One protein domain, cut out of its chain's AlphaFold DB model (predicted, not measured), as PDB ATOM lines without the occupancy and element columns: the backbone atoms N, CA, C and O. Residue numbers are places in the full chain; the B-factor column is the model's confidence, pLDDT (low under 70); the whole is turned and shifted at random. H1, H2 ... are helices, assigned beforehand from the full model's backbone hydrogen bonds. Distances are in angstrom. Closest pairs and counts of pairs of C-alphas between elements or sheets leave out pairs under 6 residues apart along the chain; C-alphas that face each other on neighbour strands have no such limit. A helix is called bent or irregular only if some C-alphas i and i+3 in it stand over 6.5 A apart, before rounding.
ATOM      1  N   TYR A   7     -79.027 352.264 782.008       94.19
ATOM      2  CA  TYR A   7     -79.433 351.249 781.039       94.19
ATOM      3  C   TYR A   7     -78.249 350.447 780.479       94.19
ATOM      4  O   TYR A   7     -78.323 349.224 780.392       94.19
ATOM      5  N   ALA A   8     -77.133 351.107 780.151       94.06
ATOM      6  CA  ALA A   8     -75.947 350.432 779.621       94.06
ATOM      7  C   ALA A   8     -75.348 349.420 780.618       94.06
ATOM      8  O   ALA A   8     -75.029 348.292 780.236       94.06
ATOM      9  N   ASP A   9     -75.253 349.785 781.900       93.94
ATOM     10  CA  ASP A   9     -74.768 348.896 782.962       93.94
ATOM     11  C   ASP A   9     -75.716 347.724 783.212       93.94
ATOM     12  O   ASP A   9     -75.271 346.583 783.359       93.94
ATOM     13  N   PHE A  10     -77.025 347.992 783.210       95.19
ATOM     14  CA  PHE A  10     -78.045 346.954 783.304       95.19
ATOM     15  C   PHE A  10     -77.912 345.951 782.151       95.19
ATOM     16  O   PHE A  10     -77.815 344.746 782.386       95.19
ATOM     17  N   MET A  11     -77.802 346.437 780.910       95.19
ATOM     18  CA  MET A  11     -77.636 345.581 779.733       95.19
ATOM     19  C   MET A  11     -76.315 344.811 779.740       95.19
ATOM     20  O   MET A  11     -76.282 343.658 779.312       95.19
ATOM     21  N   ARG A  12     -75.231 345.383 780.273       94.19
ATOM     22  CA  ARG A  12     -73.969 344.655 780.471       94.19
ATOM     23  C   ARG A  12     -74.161 343.448 781.395       94.19
ATOM     24  O   ARG A  12     -73.643 342.377 781.094       94.19
ATOM     25  N   LEU A  13     -74.921 343.590 782.484       94.25
ATOM     26  CA  LEU A  13     -75.230 342.482 783.399       94.25
ATOM     27  C   LEU A  13     -76.169 341.448 782.760       94.25
ATOM     28  O   LEU A  13     -75.978 340.250 782.956       94.25
ATOM     29  N   VAL A  14     -77.132 341.889 781.945       93.75
ATOM     30  CA  VAL A  14     -77.985 340.988 781.150       93.75
ATOM     31  C   VAL A  14     -77.148 340.148 780.184       93.75
ATOM     32  O   VAL A  14     -77.293 338.927 780.160       93.75
ATOM     33  N   ARG A  15     -76.241 340.780 779.429       92.50
ATOM     34  CA  ARG A  15     -75.354 340.096 778.474       92.50
ATOM     35  C   ARG A  15     -74.341 339.190 779.165       92.50
ATOM     36  O   ARG A  15     -74.000 338.146 778.628       92.50
ATOM     37  N   HIS A  16     -73.900 339.542 780.369       90.31
ATOM     38  CA  HIS A  16     -73.057 338.660 781.171       90.31
ATOM     39  C   HIS A  16     -73.788 337.364 781.563       90.31
ATOM     40  O   HIS A  16     -73.221 336.285 781.450       90.31
ATOM     41  N   ALA A  17     -75.065 337.455 781.948       89.56
ATOM     42  CA  ALA A  17     -75.895 336.281 782.234       89.56
ATOM     43  C   ALA A  17     -76.350 335.522 780.968       89.56
ATOM     44  O   ALA A  17     -76.785 334.369 781.042       89.56
ATOM     45  N   ASN A  18     -76.335 336.177 779.806       89.19
ATOM     46  CA  ASN A  18     -76.721 335.598 778.526       89.19
ATOM     47  C   ASN A  18     -76.059 336.345 777.358       89.19
ATOM     48  O   ASN A  18     -76.613 337.329 776.863       89.19
ATOM     49  N   SER A  19     -74.912 335.860 776.884       86.19
ATOM     50  CA  SER A  19     -74.162 336.486 775.782       86.19
ATOM     51  C   SER A  19     -74.966 336.575 774.481       86.19
ATOM     52  O   SER A  19     -74.773 337.500 773.701       86.19
ATOM     53  N   HIS A  20     -75.910 335.654 774.280       82.31
ATOM     54  CA  HIS A  20     -76.769 335.546 773.099       82.31
ATOM     55  C   HIS A  20     -78.163 336.147 773.324       82.31
ATOM     56  O   HIS A  20     -79.141 335.742 772.700       82.31
ATOM     57  N   PHE A  21     -78.293 337.084 774.267       81.75
ATOM     58  CA  PHE A  21     -79.582 337.688 774.599       81.75
ATOM     59  C   PHE A  21     -80.310 338.265 773.372       81.75
ATOM     60  O   PHE A  21     -81.506 338.038 773.223       81.75
ATOM     61  N   GLU A  22     -79.582 338.970 772.503       73.50
ATOM     62  CA  GLU A  22     -80.132 339.720 771.361       73.50
ATOM     63  C   GLU A  22     -80.511 338.829 770.165       73.50
ATOM     64  O   GLU A  22     -81.195 339.280 769.254       73.50
ATOM     65  N   THR A  23     -80.091 337.559 770.159       68.38
ATOM     66  CA  THR A  23     -80.273 336.637 769.025       68.38
ATOM     67  C   THR A  23     -81.407 335.627 769.224       68.38
ATOM     68  O   THR A  23     -81.656 334.808 768.343       68.38
ATOM     69  N   HIS A  24     -82.085 335.631 770.375       61.84
ATOM     70  CA  HIS A  24     -83.136 334.664 770.706       61.84
ATOM     71  C   HIS A  24     -84.509 335.327 770.883       61.84
ATOM     72  O   HIS A  24     -84.599 336.514 771.182       61.84
ATOM     73  N   LEU A  25     -85.573 334.520 770.726       58.78
ATOM     74  CA  LEU A  25     -86.980 334.880 770.964       58.78
ATOM     75  C   LEU A  25     -87.169 335.717 772.243       58.78
ATOM     76  O   LEU A  25     -86.385 335.533 773.183       58.78
ATOM     77  N   PRO A  26     -88.230 336.551 772.335       63.66
ATOM     78  CA  PRO A  26     -88.460 337.450 773.462       63.66
ATOM     79  C   PRO A  26     -88.333 336.723 774.806       63.66
ATOM     80  O   PRO A  26     -89.225 336.029 775.287       63.66
ATOM     81  N   SER A  27     -87.164 336.845 775.428       65.75
ATOM     82  CA  SER A  27     -86.927 336.420 776.798       65.75
ATOM     83  C   SER A  27     -87.910 337.137 777.727       65.75
ATOM     84  O   SER A  27     -88.249 338.296 777.497       65.75
ATOM     85  N   GLY A  28     -88.300 336.496 778.829       76.06
ATOM     86  CA  GLY A  28     -89.224 337.077 779.814       76.06
ATOM     87  C   GLY A  28     -88.713 338.312 780.576       76.06
ATOM     88  O   GLY A  28     -89.311 338.656 781.585       76.06
ATOM     89  N   ILE A  29     -87.613 338.949 780.145       89.81
ATOM     90  CA  ILE A  29     -87.189 340.284 780.608       89.81
ATOM     91  C   ILE A  29     -87.229 341.353 779.499       89.81
ATOM     92  O   ILE A  29     -86.892 342.499 779.774       89.81
ATOM     93  N   HIS A  30     -87.611 341.012 778.257       89.56
ATOM     94  CA  HIS A  30     -87.616 341.963 777.133       89.56
ATOM     95  C   HIS A  30     -88.526 343.157 777.391       89.56
ATOM     96  O   HIS A  30     -88.078 344.285 777.239       89.56
ATOM     97  N   GLN A  31     -89.744 342.922 777.885       90.62
ATOM     98  CA  GLN A  31     -90.671 344.003 778.228       90.62
ATOM     99  C   GLN A  31     -90.050 344.989 779.231       90.62
ATOM    100  O   GLN A  31     -90.198 346.199 779.101       90.62
ATOM    101  N   LEU A  32     -89.317 344.481 780.229       93.81
ATOM    102  CA  LEU A  32     -88.612 345.327 781.190       93.81
ATOM    103  C   LEU A  32     -87.513 346.149 780.506       93.81
ATOM    104  O   LEU A  32     -87.382 347.336 780.780       93.81
ATOM    105  N   ILE A  33     -86.745 345.542 779.602       93.81
ATOM    106  CA  ILE A  33     -85.705 346.231 778.831       93.81
ATOM    107  C   ILE A  33     -86.304 347.332 777.955       93.81
ATOM    108  O   ILE A  33     -85.806 348.452 777.988       93.81
ATOM    109  N   GLU A  34     -87.383 347.045 777.228       92.44
ATOM    110  CA  GLU A  34     -88.090 348.022 776.396       92.44
ATOM    111  C   GLU A  34     -88.554 349.217 777.227       92.44
ATOM    112  O   GLU A  34     -88.250 350.356 776.884       92.44
ATOM    113  N   VAL A  35     -89.189 348.963 778.378       94.06
ATOM    114  CA  VAL A  35     -89.623 350.025 779.297       94.06
ATOM    115  C   VAL A  35     -88.446 350.849 779.822       94.06
ATOM    116  O   VAL A  35     -88.571 352.063 779.958       94.06
ATOM    117  N   LEU A  36     -87.306 350.228 780.135       94.56
ATOM    118  CA  LEU A  36     -86.116 350.948 780.605       94.56
ATOM    119  C   LEU A  36     -85.423 351.746 779.488       94.56
ATOM    120  O   LEU A  36     -84.716 352.712 779.781       94.56
ATOM    121  N   ASN A  37     -85.597 351.333 778.232       94.12
ATOM    122  CA  ASN A  37     -85.017 351.962 777.048       94.12
ATOM    123  C   ASN A  37     -85.847 353.142 776.512       94.12
ATOM    124  O   ASN A  37     -85.339 353.923 775.714       94.12
ATOM    125  N   ASP A  38     -87.105 353.242 776.936       91.50
ATOM    126  CA  ASP A  38     -88.098 354.218 776.487       91.50
ATOM    127  C   ASP A  38     -87.920 355.584 777.187       91.50
ATOM    128  O   ASP A  38     -87.732 355.660 778.405       91.50
ATOM    129  N   ASP A  39     -88.026 356.680 776.431       88.62
ATOM    130  CA  ASP A  39     -87.974 358.062 776.942       88.62
ATOM    131  C   ASP A  39     -89.203 358.453 777.782       88.62
ATOM    132  O   ASP A  39     -89.227 359.486 778.450       88.62
ATOM    133  N   SER A  40     -90.241 357.620 777.768       87.62
ATOM    134  CA  SER A  40     -91.422 357.712 778.622       87.62
ATOM    135  C   SER A  40     -91.396 356.692 779.771       87.62
ATOM    136  O   SER A  40     -92.441 356.358 780.338       87.62
ATOM    137  N   CYS A  41     -90.212 356.183 780.138       88.94
ATOM    138  CA  CYS A  41     -90.027 355.307 781.295       88.94
ATOM    139  C   CYS A  41     -90.560 355.972 782.577       88.94
ATOM    140  O   CYS A  41     -90.172 357.089 782.930       88.94
ATOM    141  N   THR A  42     -91.439 355.273 783.297       91.38
ATOM    142  CA  THR A  42     -91.946 355.693 784.611       91.38
ATOM    143  C   THR A  42     -91.783 354.570 785.625       91.38
ATOM    144  O   THR A  42     -91.760 353.394 785.259       91.38
ATOM    145  N   LEU A  43     -91.726 354.923 786.916       91.62
ATOM    146  CA  LEU A  43     -91.632 353.943 788.001       91.62
ATOM    147  C   LEU A  43     -92.754 352.892 787.928       91.62
ATOM    148  O   LEU A  43     -92.460 351.708 788.049       91.62
ATOM    149  N   SER A  44     -93.998 353.310 787.659       91.88
ATOM    150  CA  SER A  44     -95.138 352.391 787.507       91.88
ATOM    151  C   SER A  44     -94.898 351.390 786.382       91.88
ATOM    152  O   SER A  44     -94.957 350.191 786.614       91.88
ATOM    153  N   ARG A  45     -94.512 351.854 785.184       93.06
ATOM    154  CA  ARG A  45     -94.251 350.959 784.043       93.06
ATOM    155  C   ARG A  45     -93.123 349.972 784.335       93.06
ATOM    156  O   ARG A  45     -93.182 348.824 783.903       93.06
ATOM    157  N   VAL A  46     -92.093 350.407 785.061       93.31
ATOM    158  CA  VAL A  46     -90.976 349.541 785.472       93.31
ATOM    159  C   VAL A  46     -91.443 348.509 786.494       93.31
ATOM    160  O   VAL A  46     -91.080 347.342 786.371       93.31
ATOM    161  N   GLN A  47     -92.254 348.906 787.477       92.44
ATOM    162  CA  GLN A  47     -92.848 347.994 788.457       92.44
ATOM    163  C   GLN A  47     -93.747 346.956 787.777       92.44
ATOM    164  O   GLN A  47     -93.605 345.765 788.060       92.44
ATOM    165  N   ASP A  48     -94.587 347.389 786.837       91.38
ATOM    166  CA  ASP A  48     -95.482 346.530 786.062       91.38
ATOM    167  C   ASP A  48     -94.686 345.547 785.195       91.38
ATOM    168  O   ASP A  48     -94.909 344.338 785.260       91.38
ATOM    169  N   ALA A  49     -93.681 346.017 784.452       92.31
ATOM    170  CA  ALA A  49     -92.845 345.144 783.626       92.31
ATOM    171  C   ALA A  49     -92.001 344.175 784.468       92.31
ATOM    172  O   ALA A  49     -91.894 342.993 784.138       92.31
ATOM    173  N   LEU A  50     -91.444 344.638 785.592       91.81
ATOM    174  CA  LEU A  50     -90.750 343.778 786.550       91.81
ATOM    175  C   LEU A  50     -91.703 342.734 787.142       91.81
ATOM    176  O   LEU A  50     -91.271 341.632 787.487       91.81
ATOM    177  N   SER A  51     -92.998 343.055 787.240       89.50
ATOM    178  CA  SER A  51     -93.988 342.148 787.801       89.50
ATOM    179  C   SER A  51     -94.236 340.899 786.966       89.50
ATOM    180  O   SER A  51     -94.489 339.834 787.538       89.50
ATOM    181  N   ASN A  52     -94.041 341.029 785.655       89.75
ATOM    182  CA  ASN A  52     -94.201 339.976 784.659       89.75
ATOM    183  C   ASN A  52     -92.950 339.093 784.511       89.75
ATOM    184  O   ASN A  52     -92.986 338.076 783.813       89.75
ATOM    185  N   VAL A  53     -91.834 339.435 785.169       90.94
ATOM    186  CA  VAL A  53     -90.620 338.612 785.133       90.94
ATOM    187  C   VAL A  53     -90.817 337.371 786.005       90.94
ATOM    188  O   VAL A  53     -90.882 337.448 787.231       90.94
ATOM    189  N   ASN A  54     -90.887 336.202 785.368       89.44
ATOM    190  CA  ASN A  54     -91.070 334.930 786.071       89.44
ATOM    191  C   ASN A  54     -89.830 334.498 786.881       89.44
ATOM    192  O   ASN A  54     -88.709 334.945 786.627       89.44
ATOM    193  N   ALA A  55     -90.018 333.566 787.821       88.56
ATOM    194  CA  ALA A  55     -88.970 333.101 788.737       88.56
ATOM    195  C   ALA A  55     -87.709 332.574 788.024       88.56
ATOM    196  O   ALA A  55     -86.591 332.888 788.426       88.56
ATOM    197  N   THR A  56     -87.857 331.833 786.921       88.94
ATOM    198  CA  THR A  56     -86.718 331.325 786.137       88.94
ATOM    199  C   THR A  56     -85.875 332.463 785.560       88.94
ATOM    200  O   THR A  56     -84.647 332.401 785.545       88.94
ATOM    201  N   ARG A  57     -86.524 333.531 785.087       90.88
ATOM    202  CA  ARG A  57     -85.845 334.722 784.566       90.88
ATOM    203  C   ARG A  57     -85.265 335.573 785.688       90.88
ATOM    204  O   ARG A  57     -84.159 336.074 785.513       90.88
ATOM    205  N   ILE A  58     -85.933 335.650 786.839       90.94
ATOM    206  CA  ILE A  58     -85.368 336.262 788.045       90.94
ATOM    207  C   ILE A  58     -84.062 335.561 788.429       90.94
ATOM    208  O   ILE A  58     -83.045 336.231 788.556       90.94
ATOM    209  N   ARG A  59     -84.049 334.224 788.525       89.31
ATOM    210  CA  ARG A  59     -82.828 333.457 788.824       89.31
ATOM    211  C   ARG A  59     -81.724 333.700 787.803       89.31
ATOM    212  O   ARG A  59     -80.585 333.920 788.204       89.31
ATOM    213  N   LYS A  60     -82.046 333.696 786.508       89.94
ATOM    214  CA  LYS A  60     -81.051 333.906 785.446       89.94
ATOM    215  C   LYS A  60     -80.454 335.319 785.471       89.94
ATOM    216  O   LYS A  60     -79.251 335.471 785.319       89.94
ATOM    217  N   TYR A  61     -81.282 336.344 785.655       92.19
ATOM    218  CA  TYR A  61     -80.881 337.750 785.530       92.19
ATOM    219  C   TYR A  61     -80.754 338.475 786.877       92.19
ATOM    220  O   TYR A  61     -80.773 339.706 786.910       92.19
ATOM    221  N   ARG A  62     -80.613 337.738 787.988       91.81
ATOM    222  CA  ARG A  62     -80.644 338.281 789.358       91.81
ATOM    223  C   ARG A  62     -79.691 339.460 789.569       91.81
ATOM    224  O   ARG A  62     -80.094 340.452 790.160       91.81
ATOM    225  N   GLU A  63     -78.494 339.414 788.983       92.31
ATOM    226  CA  GLU A  63     -77.512 340.508 789.050       92.31
ATOM    227  C   GLU A  63     -78.038 341.810 788.459       92.31
ATOM    228  O   GLU A  63     -77.943 342.873 789.074       92.31
ATOM    229  N   ALA A  64     -78.609 341.724 787.258       94.25
ATOM    230  CA  ALA A  64     -79.171 342.870 786.566       94.25
ATOM    231  C   ALA A  64     -80.385 343.411 787.332       94.25
ATOM    232  O   ALA A  64     -80.538 344.622 787.475       94.25
ATOM    233  N   LEU A  65     -81.226 342.524 787.869       94.56
ATOM    234  CA  LEU A  65     -82.435 342.908 788.594       94.56
ATOM    235  C   LEU A  65     -82.137 343.526 789.968       94.56
ATOM    236  O   LEU A  65     -82.771 344.515 790.335       94.56
ATOM    237  N   TRP A  66     -81.160 343.012 790.719       93.75
ATOM    238  CA  TRP A  66     -80.710 343.654 791.956       93.75
ATOM    239  C   TRP A  66     -80.023 344.988 791.684       93.75
ATOM    240  O   TRP A  66     -80.305 345.961 792.382       93.75
ATOM    241  N   PHE A  67     -79.188 345.067 790.643       94.38
ATOM    242  CA  PHE A  67     -78.607 346.331 790.200       94.38
ATOM    243  C   PHE A  67     -79.700 347.353 789.877       94.38
ATOM    244  O   PHE A  67     -79.651 348.472 790.384       94.38
ATOM    245  N   LEU A  68     -80.720 346.958 789.109       94.69
ATOM    246  CA  LEU A  68     -81.868 347.803 788.792       94.69
ATOM    247  C   LEU A  68     -82.582 348.279 790.064       94.69
ATOM    248  O   LEU A  68     -82.819 349.471 790.210       94.69
ATOM    249  N   LYS A  69     -82.867 347.388 791.021       93.31
ATOM    250  CA  LYS A  69     -83.474 347.778 792.307       93.31
ATOM    251  C   LYS A  69     -82.605 348.744 793.114       93.31
ATOM    252  O   LYS A  69     -83.156 349.605 793.790       93.31
ATOM    253  N   ALA A  70     -81.282 348.603 793.055       92.31
ATOM    254  CA  ALA A  70     -80.349 349.467 793.775       92.31
ATOM    255  C   ALA A  70     -80.225 350.862 793.150       92.31
ATOM    256  O   ALA A  70     -80.015 351.836 793.865       92.31
ATOM    257  N   SER A  71     -80.320 350.954 791.822       92.19
ATOM    258  CA  SER A  71     -80.019 352.181 791.070       92.19
ATOM    259  C   SER A  71     -81.245 352.873 790.466       92.19
ATOM    260  O   SER A  71     -81.121 353.995 789.975       92.19
ATOM    261  N   TYR A  72     -82.436 352.268 790.555       91.75
ATOM    262  CA  TYR A  72     -83.709 352.887 790.181       91.75
ATOM    263  C   TYR A  72     -84.457 353.414 791.426       91.75
ATOM    264  O   TYR A  72     -84.965 352.614 792.223       91.75
TER     265      TYR A  72
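What this domain is: This is residues 7 to 72 of the 292 residues of an uncharacterized protein of Marinomonas balearica (UniProt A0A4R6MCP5). Two pairs of helices, each pair running opposite ways, make two layers one over the other: H1 with H4, and the hairpin of H2 and H3. H4 has a kink of 82 degrees near residue 62. The printed part has 66 residues with four named helices, H1 to H4 in order, and no named strand: all helix. It is compact, radius of gyration of the C-alphas 10.9 A, spanning 27 by 23 by 23 A.

How they stand to each other: H1, residues 7 to 17, touches H4, residues 55 to 71, at a shallow tilt of 31 degrees; the closest C-alphas, of Leu 13 and Ala 64, are 5.1 A apart. H1 is close but not clearly touching H2, residues 30 to 37; the closest C-alphas, of Tyr 7 and Leu 36, are 6.7 A apart. H2 and H3, residues 43 to 51, form a hairpin and touch at a shallow tilt of 19 degrees; the closest C-alphas, of Leu 32 and Ala 49, are 4.9 A apart. H3 and H4 are apart. Every O i to N i+4 pair is within hydrogen-bond range in H1, H2 and H3, and 11 of 13 in H4.

Where its parts are: H1 begins at C-alpha 7 (-79.433, 351.249, 781.039) and measures 15.4 A, H2 10.3 A, H3 12.0 A. H4 measures 21.2 A to C-alpha 71 (-80.019, 352.181, 791.070) and is irregular: C-alphas 60 and 63 are 8.3 A apart.

The domain as a whole: The printed part has no cut. The link from H1 to H2 is long; the others are tight. Residues 23 to 27 have pLDDT under 70.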